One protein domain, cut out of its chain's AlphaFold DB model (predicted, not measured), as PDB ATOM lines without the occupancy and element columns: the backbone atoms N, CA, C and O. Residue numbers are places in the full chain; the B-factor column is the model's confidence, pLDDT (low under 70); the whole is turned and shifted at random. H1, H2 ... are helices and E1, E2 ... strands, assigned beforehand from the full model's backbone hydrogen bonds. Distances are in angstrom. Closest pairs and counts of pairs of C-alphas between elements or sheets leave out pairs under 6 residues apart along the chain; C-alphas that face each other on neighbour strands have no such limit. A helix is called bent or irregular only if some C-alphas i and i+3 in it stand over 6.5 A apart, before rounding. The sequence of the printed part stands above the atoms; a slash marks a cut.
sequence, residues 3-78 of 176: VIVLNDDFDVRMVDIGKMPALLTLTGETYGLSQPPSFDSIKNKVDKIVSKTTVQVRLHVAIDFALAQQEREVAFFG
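AT A GLANCE: This is residues 3 to 78 of the 176 residues of an uncharacterized protein of Fusarium odoratissimum NRRL 54006 (UniProt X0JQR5). A small antiparallel sheet of three strands has one long helix, H2, over one of its faces; H2 begins directly after E3 and runs along the strands and on past one end of the sheet. A loop of residues 6 to 20 lies beyond the other end of the sheet, a second loop of residues 26 to 39 lies at the end toward which H2 runs, and the short, irregular H1 sits near the edge strand E3. The printed part has 76 residues, with the named elements in the order E1 E2 H1 E3 H2 and the sheet in the order E1 E2 E3; the class is mixed, helices and strands. The whole is only just compact, close to loose, with a radius of gyration of the C-alphas of 13.5 A, and elongated, spanning 42 by 26 by 20 A.

IN THESE COORDINATES: Begin with the sheet's inner strand, E2, residues 21 to 25: find C-alpha 21 at (-44.788, 33.293, -8.153), from where it runs 13.1 A. The edge strands are E1, residues 3 to 5, 6.5 A long, and E3, residues 54 to 58, 13.1 A long. H2, residues 59 to 77, starts at C-alpha 59 at (-42.410, 28.268, -6.187) and runs 26.7 A to C-alpha 77 at (-31.505, 17.587, 15.765). H1, residues 40 to 45, is 10.0 A long and irregular, with C-alphas 41 and 44 8.0 A apart.

HOW THE PARTS SIT: Look first at the hairpin of E1 and E2, antiparallel at 153 degrees, where N 4 and O 23 are within hydrogen-bond range at 2.9 A. On the other side of E2 is E3, antiparallel at 148 degrees, with N 22 and O 57 at 2.8 A and N 55 and O 24 at 3.0 A. Residues 48 to 49 also pair, antiparallel, with residues 55 to 56 of E3. H2 is on the sheet at a height over the sheet of 13.2 A, giving two layers, a helix on one face of a sheet. It lies over E2 and, only just, over E1, on which 3 of its C-alphas fall; it runs along the strands, at 12 degrees to E2 on the local plane. The closest C-alphas of E2 and H2, those of Ala 22 and Leu 59, are 5.2 A apart. H1 only grazes the sheet, with its residues 42 to 45; its closest C-alpha pair with E3 is Lys 45 and Val 57, 6.7 A. H1 and H2 only just touch, with 3 pairs of C-alphas within 8 A, the closest being Lys 45 and Val 61 at 7.3 A; H2 does so with residues 61 to 65 alone. Every O i to N i+4 pair of H2 is within hydrogen-bond range; H1 has 0 of 2, and 1 of 3 O i to N i+3 pairs.

THE WHOLE: The two C-alphas farthest apart, those of Arg 13 and Phe 77, are 41.8 A apart. The links E1 to E2 and E2 to H1 are long, with 15 and 14 residues; H1 to E3 is short and E3 to H2 tight. The printed part has no cut. In the B-factor column of this predicted model, the mean pLDDT of the printed part is 85.6, and residues 7 to 14 are under 70.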
ATOM      1  N   VAL A   3     -44.978  29.616   2.991       85.19
ATOM      2  CA  VAL A   3     -45.003  29.782   1.531       85.19
ATOM      3  C   VAL A   3     -46.439  30.085   1.129       85.19
ATOM      4  O   VAL A   3     -47.342  29.307   1.425       85.19
ATOM      5  N   ILE A   4     -46.657  31.222   0.476       83.62
ATOM      6  CA  ILE A   4     -47.973  31.650  -0.003       83.62
ATOM      7  C   ILE A   4     -47.923  31.656  -1.525       83.62
ATOM      8  O   ILE A   4     -47.144  32.399  -2.118       83.62
ATOM      9  N   VAL A   5     -48.757  30.836  -2.157       80.75
ATOM     10  CA  VAL A   5     -48.896  30.822  -3.617       80.75
ATOM     11  C   VAL A   5     -49.835  31.953  -4.026       80.75
ATOM     12  O   VAL A   5     -50.938  32.071  -3.489       80.75
ATOM     13  N   LEU A   6     -49.397  32.799  -4.957       76.00
ATOM     14  CA  LEU A   6     -50.213  33.900  -5.458       76.00
ATOM     15  C   LEU A   6     -51.172  33.365  -6.528       76.00
ATOM     16  O   LEU A   6     -50.753  32.939  -7.600       76.00
ATOM     17  N   ASN A   7     -52.465  33.349  -6.199       65.69
ATOM     18  CA  ASN A   7     -53.512  32.767  -7.043       65.69
ATOM     19  C   ASN A   7     -53.835  33.621  -8.281       65.69
ATOM     20  O   ASN A   7     -54.294  33.087  -9.285       65.69
ATOM     21  N   ASP A   8     -53.572  34.930  -8.227       62.09
ATOM     22  CA  ASP A   8     -53.889  35.858  -9.325       62.09
ATOM     23  C   ASP A   8     -53.063  35.584 -10.598       62.09
ATOM     24  O   ASP A   8     -53.467  35.985 -11.687       62.09
ATOM     25  N   ASP A   9     -51.960  34.835 -10.476       58.62
ATOM     26  CA  ASP A   9     -51.088  34.416 -11.582       58.62
ATOM     27  C   ASP A   9     -51.261  32.930 -11.965       58.62
ATOM     28  O   ASP A   9     -50.467  32.376 -12.731       58.62
ATOM     29  N   PHE A  10     -52.287  32.248 -11.439       58.44
ATOM     30  CA  PHE A  10     -52.599  30.871 -11.821       58.44
ATOM     31  C   PHE A  10     -53.303  30.834 -13.189       58.44
ATOM     32  O   PHE A  10     -54.507  31.057 -13.300       58.44
ATOM     33  N   ASP A  11     -52.549  30.518 -14.247       63.53
ATOM     34  CA  ASP A  11     -53.107  30.163 -15.557       63.53
ATOM     35  C   ASP A  11     -53.267  28.638 -15.641       63.53
ATOM     36  O   ASP A  11     -52.306  27.893 -15.463       63.53
ATOM     37  N   VAL A  12     -54.466  28.154 -15.975       64.06
ATOM     38  CA  VAL A  12     -54.742  26.720 -16.206       64.06
ATOM     39  C   VAL A  12     -53.878  26.155 -17.350       64.06
ATOM     40  O   VAL A  12     -53.684  24.947 -17.455       64.06
ATOM     41  N   ARG A  13     -53.325  27.027 -18.207       64.31
ATOM     42  CA  ARG A  13     -52.372  26.695 -19.279       64.31
ATOM     43  C   ARG A  13     -50.917  26.639 -18.808       64.31
ATOM     44  O   ARG A  13     -50.029  26.382 -19.621       64.31
ATOM     45  N   MET A  14     -50.644  26.910 -17.534       65.62
ATOM     46  CA  MET A  14     -49.297  26.858 -16.988       65.62
ATOM     47  C   MET A  14     -48.815  25.404 -16.951       65.62
ATOM     48  O   MET A  14     -49.327  24.573 -16.210       65.62
ATOM     49  N   VAL A  15     -47.820  25.100 -17.787       70.94
ATOM     50  CA  VAL A  15     -47.268  23.742 -17.955       70.94
ATOM     51  C   VAL A  15     -46.337  23.354 -16.799       70.94
ATOM     52  O   VAL A  15     -46.088  22.177 -16.566       70.94
ATOM     53  N   ASP A  16     -45.826  24.344 -16.063       81.75
ATOM     54  CA  ASP A  16     -44.833  24.163 -15.005       81.75
ATOM     55  C   ASP A  16     -45.201  24.996 -13.771       81.75
ATOM     56  O   ASP A  16     -44.922  26.196 -13.696       81.75
ATOM     57  N   ILE A  17     -45.827  24.331 -12.797       83.62
ATOM     58  CA  ILE A  17     -46.246  24.908 -11.511       83.62
ATOM     59  C   ILE A  17     -45.045  25.459 -10.727       83.62
ATOM     60  O   ILE A  17     -45.185  26.431  -9.985       83.62
ATOM     61  N   GLY A  18     -43.840  24.913 -10.928       84.25
ATOM     62  CA  GLY A  18     -42.630  25.383 -10.258       84.25
ATOM     63  C   GLY A  18     -42.315  26.849 -10.560       84.25
ATOM     64  O   GLY A  18     -41.743  27.539  -9.716       84.25
ATOM     65  N   LYS A  19     -42.747  27.361 -11.719       86.38
ATOM     66  CA  LYS A  19     -42.544  28.757 -12.135       86.38
ATOM     67  C   LYS A  19     -43.584  29.727 -11.578       86.38
ATOM     68  O   LYS A  19     -43.446  30.929 -11.819       86.38
ATOM     69  N   MET A  20     -44.589  29.262 -10.841       88.19
ATOM     70  CA  MET A  20     -45.552  30.159 -10.206       88.19
ATOM     71  C   MET A  20     -44.853  31.116  -9.236       88.19
ATOM     72  O   MET A  20     -43.935  30.700  -8.524       88.19
ATOM     73  N   PRO A  21     -45.266  32.388  -9.180       89.88
ATOM     74  CA  PRO A  21     -44.788  33.293  -8.153       89.88
ATOM     75  C   PRO A  21     -45.345  32.881  -6.783       89.88
ATOM     76  O   PRO A  21     -46.528  32.577  -6.615       89.88
ATOM     77  N   ALA A  22     -44.469  32.892  -5.788       90.88
ATOM     78  CA  ALA A  22     -44.773  32.587  -4.403       90.88
ATOM     79  C   ALA A  22     -44.142  33.640  -3.489       90.88
ATOM     80  O   ALA A  22     -43.038  34.132  -3.734       90.88
ATOM     81  N   LEU A  23     -44.839  33.976  -2.408       92.38
ATOM     82  CA  LEU A  23     -44.275  34.753  -1.315       92.38
ATOM     83  C   LEU A  23     -43.694  33.798  -0.281       92.38
ATOM     84  O   LEU A  23     -44.403  32.974   0.297       92.38
ATOM     85  N   LEU A  24     -42.404  33.947  -0.022       92.19
ATOM     86  CA  LEU A  24     -41.699  33.251   1.035       92.19
ATOM     87  C   LEU A  24     -41.548  34.200   2.223       92.19
ATOM     88  O   LEU A  24     -40.920  35.254   2.107       92.19
ATOM     89  N   THR A  25     -42.139  33.832   3.359       91.88
ATOM     90  CA  THR A  25     -42.136  34.650   4.580       91.88
ATOM     91  C   THR A  25     -41.461  33.927   5.739       91.88
ATOM     92  O   THR A  25     -41.835  32.811   6.116       91.88
ATOM     93  N   LEU A  26     -40.488  34.594   6.357       89.81
ATOM     94  CA  LEU A  26     -39.921  34.195   7.639       89.81
ATOM     95  C   LEU A  26     -40.845  34.673   8.756       89.81
ATOM     96  O   LEU A  26     -41.178  35.851   8.845       89.81
ATOM     97  N   THR A  27     -41.257  33.744   9.613       83.25
ATOM     98  CA  THR A  27     -42.228  33.991  10.689       83.25
ATOM     99  C   THR A  27     -41.631  34.741  11.880       83.25
ATOM    100  O   THR A  27     -42.372  35.132  12.768       83.25
ATOM    101  N   GLY A  28     -40.309  34.941  11.924       76.06
ATOM    102  CA  GLY A  28     -39.613  35.572  13.053       76.06
ATOM    103  C   GLY A  28     -39.405  34.650  14.260       76.06
ATOM    104  O   GLY A  28     -38.523  34.915  15.066       76.06
ATOM    105  N   GLU A  29     -40.146  33.545  14.337       75.81
ATOM    106  CA  GLU A  29     -39.922  32.472  15.308       75.81
ATOM    107  C   GLU A  29     -38.567  31.796  15.080       75.81
ATOM    108  O   GLU A  29     -38.330  31.191  14.031       75.81
ATOM    109  N   THR A  30     -37.677  31.923  16.065       78.81
ATOM    110  CA  THR A  30     -36.332  31.324  16.066       78.81
ATOM    111  C   THR A  30     -36.137  30.288  17.167       78.81
ATOM    112  O   THR A  30     -35.112  29.608  17.188       78.81
ATOM    113  N   TYR A  31     -37.098  30.156  18.086       79.19
ATOM    114  CA  TYR A  31     -37.001  29.212  19.192       79.19
ATOM    115  C   TYR A  31     -37.039  27.768  18.675       79.19
ATOM    116  O   TYR A  31     -37.946  27.397  17.935       79.19
ATOM    117  N   GLY A  32     -36.047  26.963  19.062       76.94
ATOM    118  CA  GLY A  32     -35.947  25.557  18.653       76.94
ATOM    119  C   GLY A  32     -35.397  25.318  17.241       76.94
ATOM    120  O   GLY A  32     -35.440  24.184  16.781       76.94
ATOM    121  N   LEU A  33     -34.876  26.344  16.557       83.50
ATOM    122  CA  LEU A  33     -34.159  26.182  15.285       83.50
ATOM    123  C   LEU A  33     -32.650  26.077  15.519       83.50
ATOM    124  O   LEU A  33     -32.106  26.740  16.404       83.50
ATOM    125  N   SER A  34     -31.958  25.306  14.684       86.81
ATOM    126  CA  SER A  34     -30.498  25.163  14.740       86.81
ATOM    127  C   SER A  34     -29.783  26.468  14.382       86.81
ATOM    128  O   SER A  34     -28.710  26.763  14.908       86.81
ATOM    129  N   GLN A  35     -30.396  27.294  13.527       86.00
ATOM    130  CA  GLN A  35     -29.922  28.633  13.189       86.00
ATOM    131  C   GLN A  35     -31.096  29.533  12.765       86.00
ATOM    132  O   GLN A  35     -32.054  29.048  12.158       86.00
ATOM    133  N   PRO A  36     -31.027  30.860  12.999       85.75
ATOM    134  CA  PRO A  36     -31.993  31.791  12.432       85.75
ATOM    135  C   PRO A  36     -32.067  31.656  10.899       85.75
ATOM    136  O   PRO A  36     -31.029  31.716  10.233       85.75
ATOM    137  N   PRO A  37     -33.266  31.488  10.316       85.56
ATOM    138  CA  PRO A  37     -33.409  31.405   8.871       85.56
ATOM    139  C   PRO A  37     -33.096  32.767   8.237       85.56
ATOM    140  O   PRO A  37     -33.506  33.813   8.743       85.56
ATOM    141  N   SER A  38     -32.373  32.756   7.117       88.75
ATOM    142  CA  SER A  38     -32.044  33.951   6.335       88.75
ATOM    143  C   SER A  38     -32.216  33.681   4.842       88.75
ATOM    144  O   SER A  38     -32.173  32.536   4.398       88.75
ATOM    145  N   PHE A  39     -32.399  34.739   4.053       90.88
ATOM    146  CA  PHE A  39     -32.532  34.636   2.596       90.88
ATOM    147  C   PHE A  39     -31.193  34.688   1.850       90.88
ATOM    148  O   PHE A  39     -31.181  34.779   0.622       90.88
ATOM    149  N   ASP A  40     -30.060  34.637   2.555       89.81
ATOM    150  CA  ASP A  40     -28.742  34.823   1.940       89.81
ATOM    151  C   ASP A  40     -28.443  33.752   0.883       89.81
ATOM    152  O   ASP A  40     -27.892  34.063  -0.173       89.81
ATOM    153  N   SER A  41     -28.898  32.516   1.115       88.62
ATOM    154  CA  SER A  41     -28.739  31.385   0.192       88.62
ATOM    155  C   SER A  41     -29.529  31.522  -1.115       88.62
ATOM    156  O   SER A  41     -29.199  30.861  -2.098       88.62
ATOM    157  N   ILE A  42     -30.556  32.376  -1.148       92.31
ATOM    158  CA  ILE A  42     -31.439  32.565  -2.310       92.31
ATOM    159  C   ILE A  42     -31.432  33.996  -2.842       92.31
ATOM    160  O   ILE A  42     -32.233  34.324  -3.711       92.31
ATOM    161  N   LYS A  43     -30.529  34.859  -2.366       91.00
ATOM    162  CA  LYS A  43     -30.511  36.294  -2.692       91.00
ATOM    163  C   LYS A  43     -30.475  36.585  -4.198       91.00
ATOM    164  O   LYS A  43     -31.067  37.560  -4.646       91.00
ATOM    165  N   ASN A  44     -29.810  35.737  -4.981       92.81
ATOM    166  CA  ASN A  44     -29.724  35.828  -6.444       92.81
ATOM    167  C   ASN A  44     -30.941  35.246  -7.191       92.81
ATOM    168  O   ASN A  44     -31.018  35.377  -8.408       92.81
ATOM    169  N   LYS A  45     -31.866  34.593  -6.481       93.06
ATOM    170  CA  LYS A  45     -33.094  33.980  -7.011       93.06
ATOM    171  C   LYS A  45     -34.365  34.726  -6.569       93.06
ATOM    172  O   LYS A  45     -35.469  34.244  -6.808       93.06
ATOM    173  N   VAL A  46     -34.215  35.864  -5.887       93.44
ATOM    174  CA  VAL A  46     -35.329  36.719  -5.457       93.44
ATOM    175  C   VAL A  46     -35.787  37.589  -6.621       93.44
ATOM    176  O   VAL A  46     -35.012  38.395  -7.130       93.44
ATOM    177  N   ASP A  47     -37.060  37.464  -6.992       91.38
ATOM    178  CA  ASP A  47     -37.678  38.292  -8.032       91.38
ATOM    179  C   ASP A  47     -37.998  39.694  -7.492       91.38
ATOM    180  O   ASP A  47     -37.800  40.705  -8.167       91.38
ATOM    181  N   LYS A  48     -38.499  39.772  -6.252       92.12
ATOM    182  CA  LYS A  48     -38.866  41.039  -5.608       92.12
ATOM    183  C   LYS A  48     -38.762  40.948  -4.091       92.12
ATOM    184  O   LYS A  48     -39.231  39.998  -3.474       92.12
ATOM    185  N   ILE A  49     -38.209  41.985  -3.469       91.25
ATOM    186  CA  ILE A  49     -38.219  42.137  -2.012       91.25
ATOM    187  C   ILE A  49     -39.515  42.854  -1.624       91.25
ATOM    188  O   ILE A  49     -39.763  43.969  -2.080       91.25
ATOM    189  N   VAL A  50     -40.353  42.209  -0.809       90.75
ATOM    190  CA  VAL A  50     -41.611  42.795  -0.313       90.75
ATOM    191  C   VAL A  50     -41.382  43.458   1.044       90.75
ATOM    192  O   VAL A  50     -41.872  44.554   1.296       90.75
ATOM    193  N   SER A  51     -40.609  42.808   1.913       89.12
ATOM    194  CA  SER A  51     -40.230  43.315   3.229       89.12
ATOM    195  C   SER A  51     -38.908  42.683   3.685       89.12
ATOM    196  O   SER A  51     -38.326  41.854   2.989       89.12
ATOM    197  N   LYS A  52     -38.435  43.037   4.888       86.12
ATOM    198  CA  LYS A  52     -37.253  42.399   5.498       86.12
ATOM    199  C   LYS A  52     -37.445  40.892   5.732       86.12
ATOM    200  O   LYS A  52     -36.469  40.151   5.739       86.12
ATOM    201  N   THR A  53     -38.683  40.445   5.939       89.00
ATOM    202  CA  THR A  53     -39.031  39.053   6.264       89.00
ATOM    203  C   THR A  53     -39.771  38.339   5.139       89.00
ATOM    204  O   THR A  53     -39.972  37.132   5.237       89.00
ATOM    205  N   THR A  54     -40.143  39.043   4.069       92.50
ATOM    206  CA  THR A  54     -40.926  38.499   2.959       92.50
ATOM    207  C   THR A  54     -40.285  38.836   1.621       92.50
ATOM    208  O   THR A  54     -40.069  40.003   1.284       92.50
ATOM    209  N   VAL A  55     -40.049  37.804   0.820       94.31
ATOM    210  CA  VAL A  55     -39.560  37.919  -0.556       94.31
ATOM    211  C   VAL A  55     -40.507  37.203  -1.506       94.31
ATOM    212  O   VAL A  55     -41.149  36.222  -1.141       94.31
ATOM    213  N   GLN A  56     -40.597  37.699  -2.732       93.75
ATOM    214  CA  GLN A  56     -41.255  37.020  -3.834       93.75
ATOM    215  C   GLN A  56     -40.205  36.242  -4.626       93.75
ATOM    216  O   GLN A  56     -39.171  36.791  -5.019       93.75
ATOM    217  N   VAL A  57     -40.484  34.966  -4.839       94.31
ATOM    218  CA  VAL A  57     -39.633  34.002  -5.541       94.31
ATOM    219  C   VAL A  57     -40.509  33.103  -6.407       94.31
ATOM    220  O   VAL A  57     -41.733  33.095  -6.282       94.31
ATOM    221  N   ARG A  58     -39.890  32.287  -7.255       93.25
ATOM    222  CA  ARG A  58     -40.581  31.174  -7.912       93.25
ATOM    223  C   ARG A  58     -40.864  30.048  -6.912       93.25
ATOM    224  O   ARG A  58     -40.074  29.818  -5.997       93.25
ATOM    225  N   LEU A  59     -41.961  29.319  -7.103       91.50
ATOM    226  CA  LEU A  59     -42.410  28.268  -6.187       91.50
ATOM    227  C   LEU A  59     -41.350  27.180  -5.980       91.50
ATOM    228  O   LEU A  59     -41.098  26.802  -4.840       91.50
ATOM    229  N   HIS A  60     -40.678  26.730  -7.042       93.06
ATOM    230  CA  HIS A  60     -39.597  25.746  -6.901       93.06
ATOM    231  C   HIS A  60     -38.456  26.255  -6.004       93.06
ATOM    232  O   HIS A  60     -37.973  25.516  -5.161       93.06
ATOM    233  N   VAL A  61     -38.101  27.544  -6.081       94.62
ATOM    234  CA  VAL A  61     -37.086  28.151  -5.201       94.62
ATOM    235  C   VAL A  61     -37.562  28.194  -3.750       94.62
ATOM    236  O   VAL A  61     -36.770  27.958  -2.842       94.62
ATOM    237  N   ALA A  62     -38.844  28.488  -3.514       92.94
ATOM    238  CA  ALA A  62     -39.417  28.464  -2.169       92.94
ATOM    239  C   ALA A  62     -39.400  27.051  -1.565       92.94
ATOM    240  O   ALA A  62     -39.085  26.897  -0.386       92.94
ATOM    241  N   ILE A  63     -39.712  26.032  -2.374       92.44
ATOM    242  CA  ILE A  63     -39.664  24.621  -1.975       92.44
ATOM    243  C   ILE A  63     -38.221  24.200  -1.688       92.44
ATOM    244  O   ILE A  63     -37.959  23.688  -0.606       92.44
ATOM    245  N   ASP A  64     -37.281  24.479  -2.595       94.31
ATOM    246  CA  ASP A  64     -35.858  24.166  -2.414       94.31
ATOM    247  C   ASP A  64     -35.310  24.805  -1.133       94.31
ATOM    248  O   ASP A  64     -34.593  24.173  -0.361       94.31
ATOM    249  N   PHE A  65     -35.678  26.064  -0.873       93.38
ATOM    250  CA  PHE A  65     -35.304  26.748   0.358       93.38
ATOM    251  C   PHE A  65     -35.877  26.045   1.593       93.38
ATOM    252  O   PHE A  65     -35.154  25.840   2.565       93.38
ATOM    253  N   ALA A  66     -37.155  25.657   1.557       91.06
ATOM    254  CA  ALA A  66     -37.808  24.953   2.655       91.06
ATOM    255  C   ALA A  66     -37.158  23.595   2.948       91.06
ATOM    256  O   ALA A  66     -36.899  23.280   4.108       91.06
ATOM    257  N   LEU A  67     -36.855  22.828   1.899       91.75
ATOM    258  CA  LEU A  67     -36.177  21.539   2.004       91.75
ATOM    259  C   LEU A  67     -34.766  21.701   2.568       91.75
ATOM    260  O   LEU A  67     -34.419  21.007   3.515       91.75
ATOM    261  N   ALA A  68     -33.995  22.678   2.089       91.38
ATOM    262  CA  ALA A  68     -32.660  22.947   2.618       91.38
ATOM    263  C   ALA A  68     -32.681  23.360   4.103       91.38
ATOM    264  O   ALA A  68     -31.776  23.008   4.859       91.38
ATOM    265  N   GLN A  69     -33.708  24.100   4.549       89.38
ATOM    266  CA  GLN A  69     -33.889  24.367   5.981       89.38
ATOM    267  C   GLN A  69     -34.181  23.070   6.743       89.38
ATOM    268  O   GLN A  69     -33.523  22.811   7.743       89.38
ATOM    269  N   GLN A  70     -35.107  22.240   6.253       88.69
ATOM    270  CA  GLN A  70     -35.443  20.959   6.879       88.69
ATOM    271  C   GLN A  70     -34.225  20.034   6.985       88.69
ATOM    272  O   GLN A  70     -33.979  19.481   8.051       88.69
ATOM    273  N   GLU A  71     -33.437  19.888   5.921       90.69
ATOM    274  CA  GLU A  71     -32.215  19.074   5.913       90.69
ATOM    275  C   GLU A  71     -31.207  19.546   6.960       90.69
ATOM    276  O   GLU A  71     -30.612  18.728   7.660       90.69
ATOM    277  N   ARG A  72     -31.047  20.865   7.118       90.81
ATOM    278  CA  ARG A  72     -30.188  21.432   8.162       90.81
ATOM    279  C   ARG A  72     -30.708  21.100   9.559       90.81
ATOM    280  O   ARG A  72     -29.916  20.711  10.413       90.81
ATOM    281  N   GLU A  73     -32.013  21.237   9.795       90.62
ATOM    282  CA  GLU A  73     -32.599  20.885  11.093       90.62
ATOM    283  C   GLU A  73     -32.447  19.387  11.384       90.62
ATOM    284  O   GLU A  73     -32.051  19.021  12.487       90.62
ATOM    285  N   VAL A  74     -32.653  18.521  10.386       88.62
ATOM    286  CA  VAL A  74     -32.438  17.070  10.506       88.62
ATOM    287  C   VAL A  74     -30.971  16.738  10.778       88.62
ATOM    288  O   VAL A  74     -30.683  15.859  11.584       88.62
ATOM    289  N   ALA A  75     -30.029  17.444  10.155       89.31
ATOM    290  CA  ALA A  75     -28.604  17.246  10.407       89.31
ATOM    291  C   ALA A  75     -28.189  17.644  11.835       89.31
ATOM    292  O   ALA A  75     -27.238  17.075  12.371       89.31
ATOM    293  N   PHE A  76     -28.881  18.609  12.450       89.81
ATOM    294  CA  PHE A  76     -28.553  19.107  13.787       89.81
ATOM    295  C   PHE A  76     -29.310  18.377  14.909       89.81
ATOM    296  O   PHE A  76     -28.706  17.992  15.907       89.81
ATOM    297  N   PHE A  77     -30.621  18.179  14.753       85.81
ATOM    298  CA  PHE A  77     -31.505  17.587  15.765       85.81
ATOM    299  C   PHE A  77     -31.874  16.125  15.494       85.81
ATOM    300  O   PHE A  77     -32.518  15.498  16.335       85.81
ATOM    301  N   GLY A  78     -31.512  15.582  14.331       85.50
ATOM    302  CA  GLY A  78     -32.089  14.339  13.827       85.50
ATOM    303  C   GLY A  78     -33.492  14.546  13.230       85.50
ATOM    304  O   GLY A  78     -34.038  15.651  13.263       85.50
TER     305      GLY A  78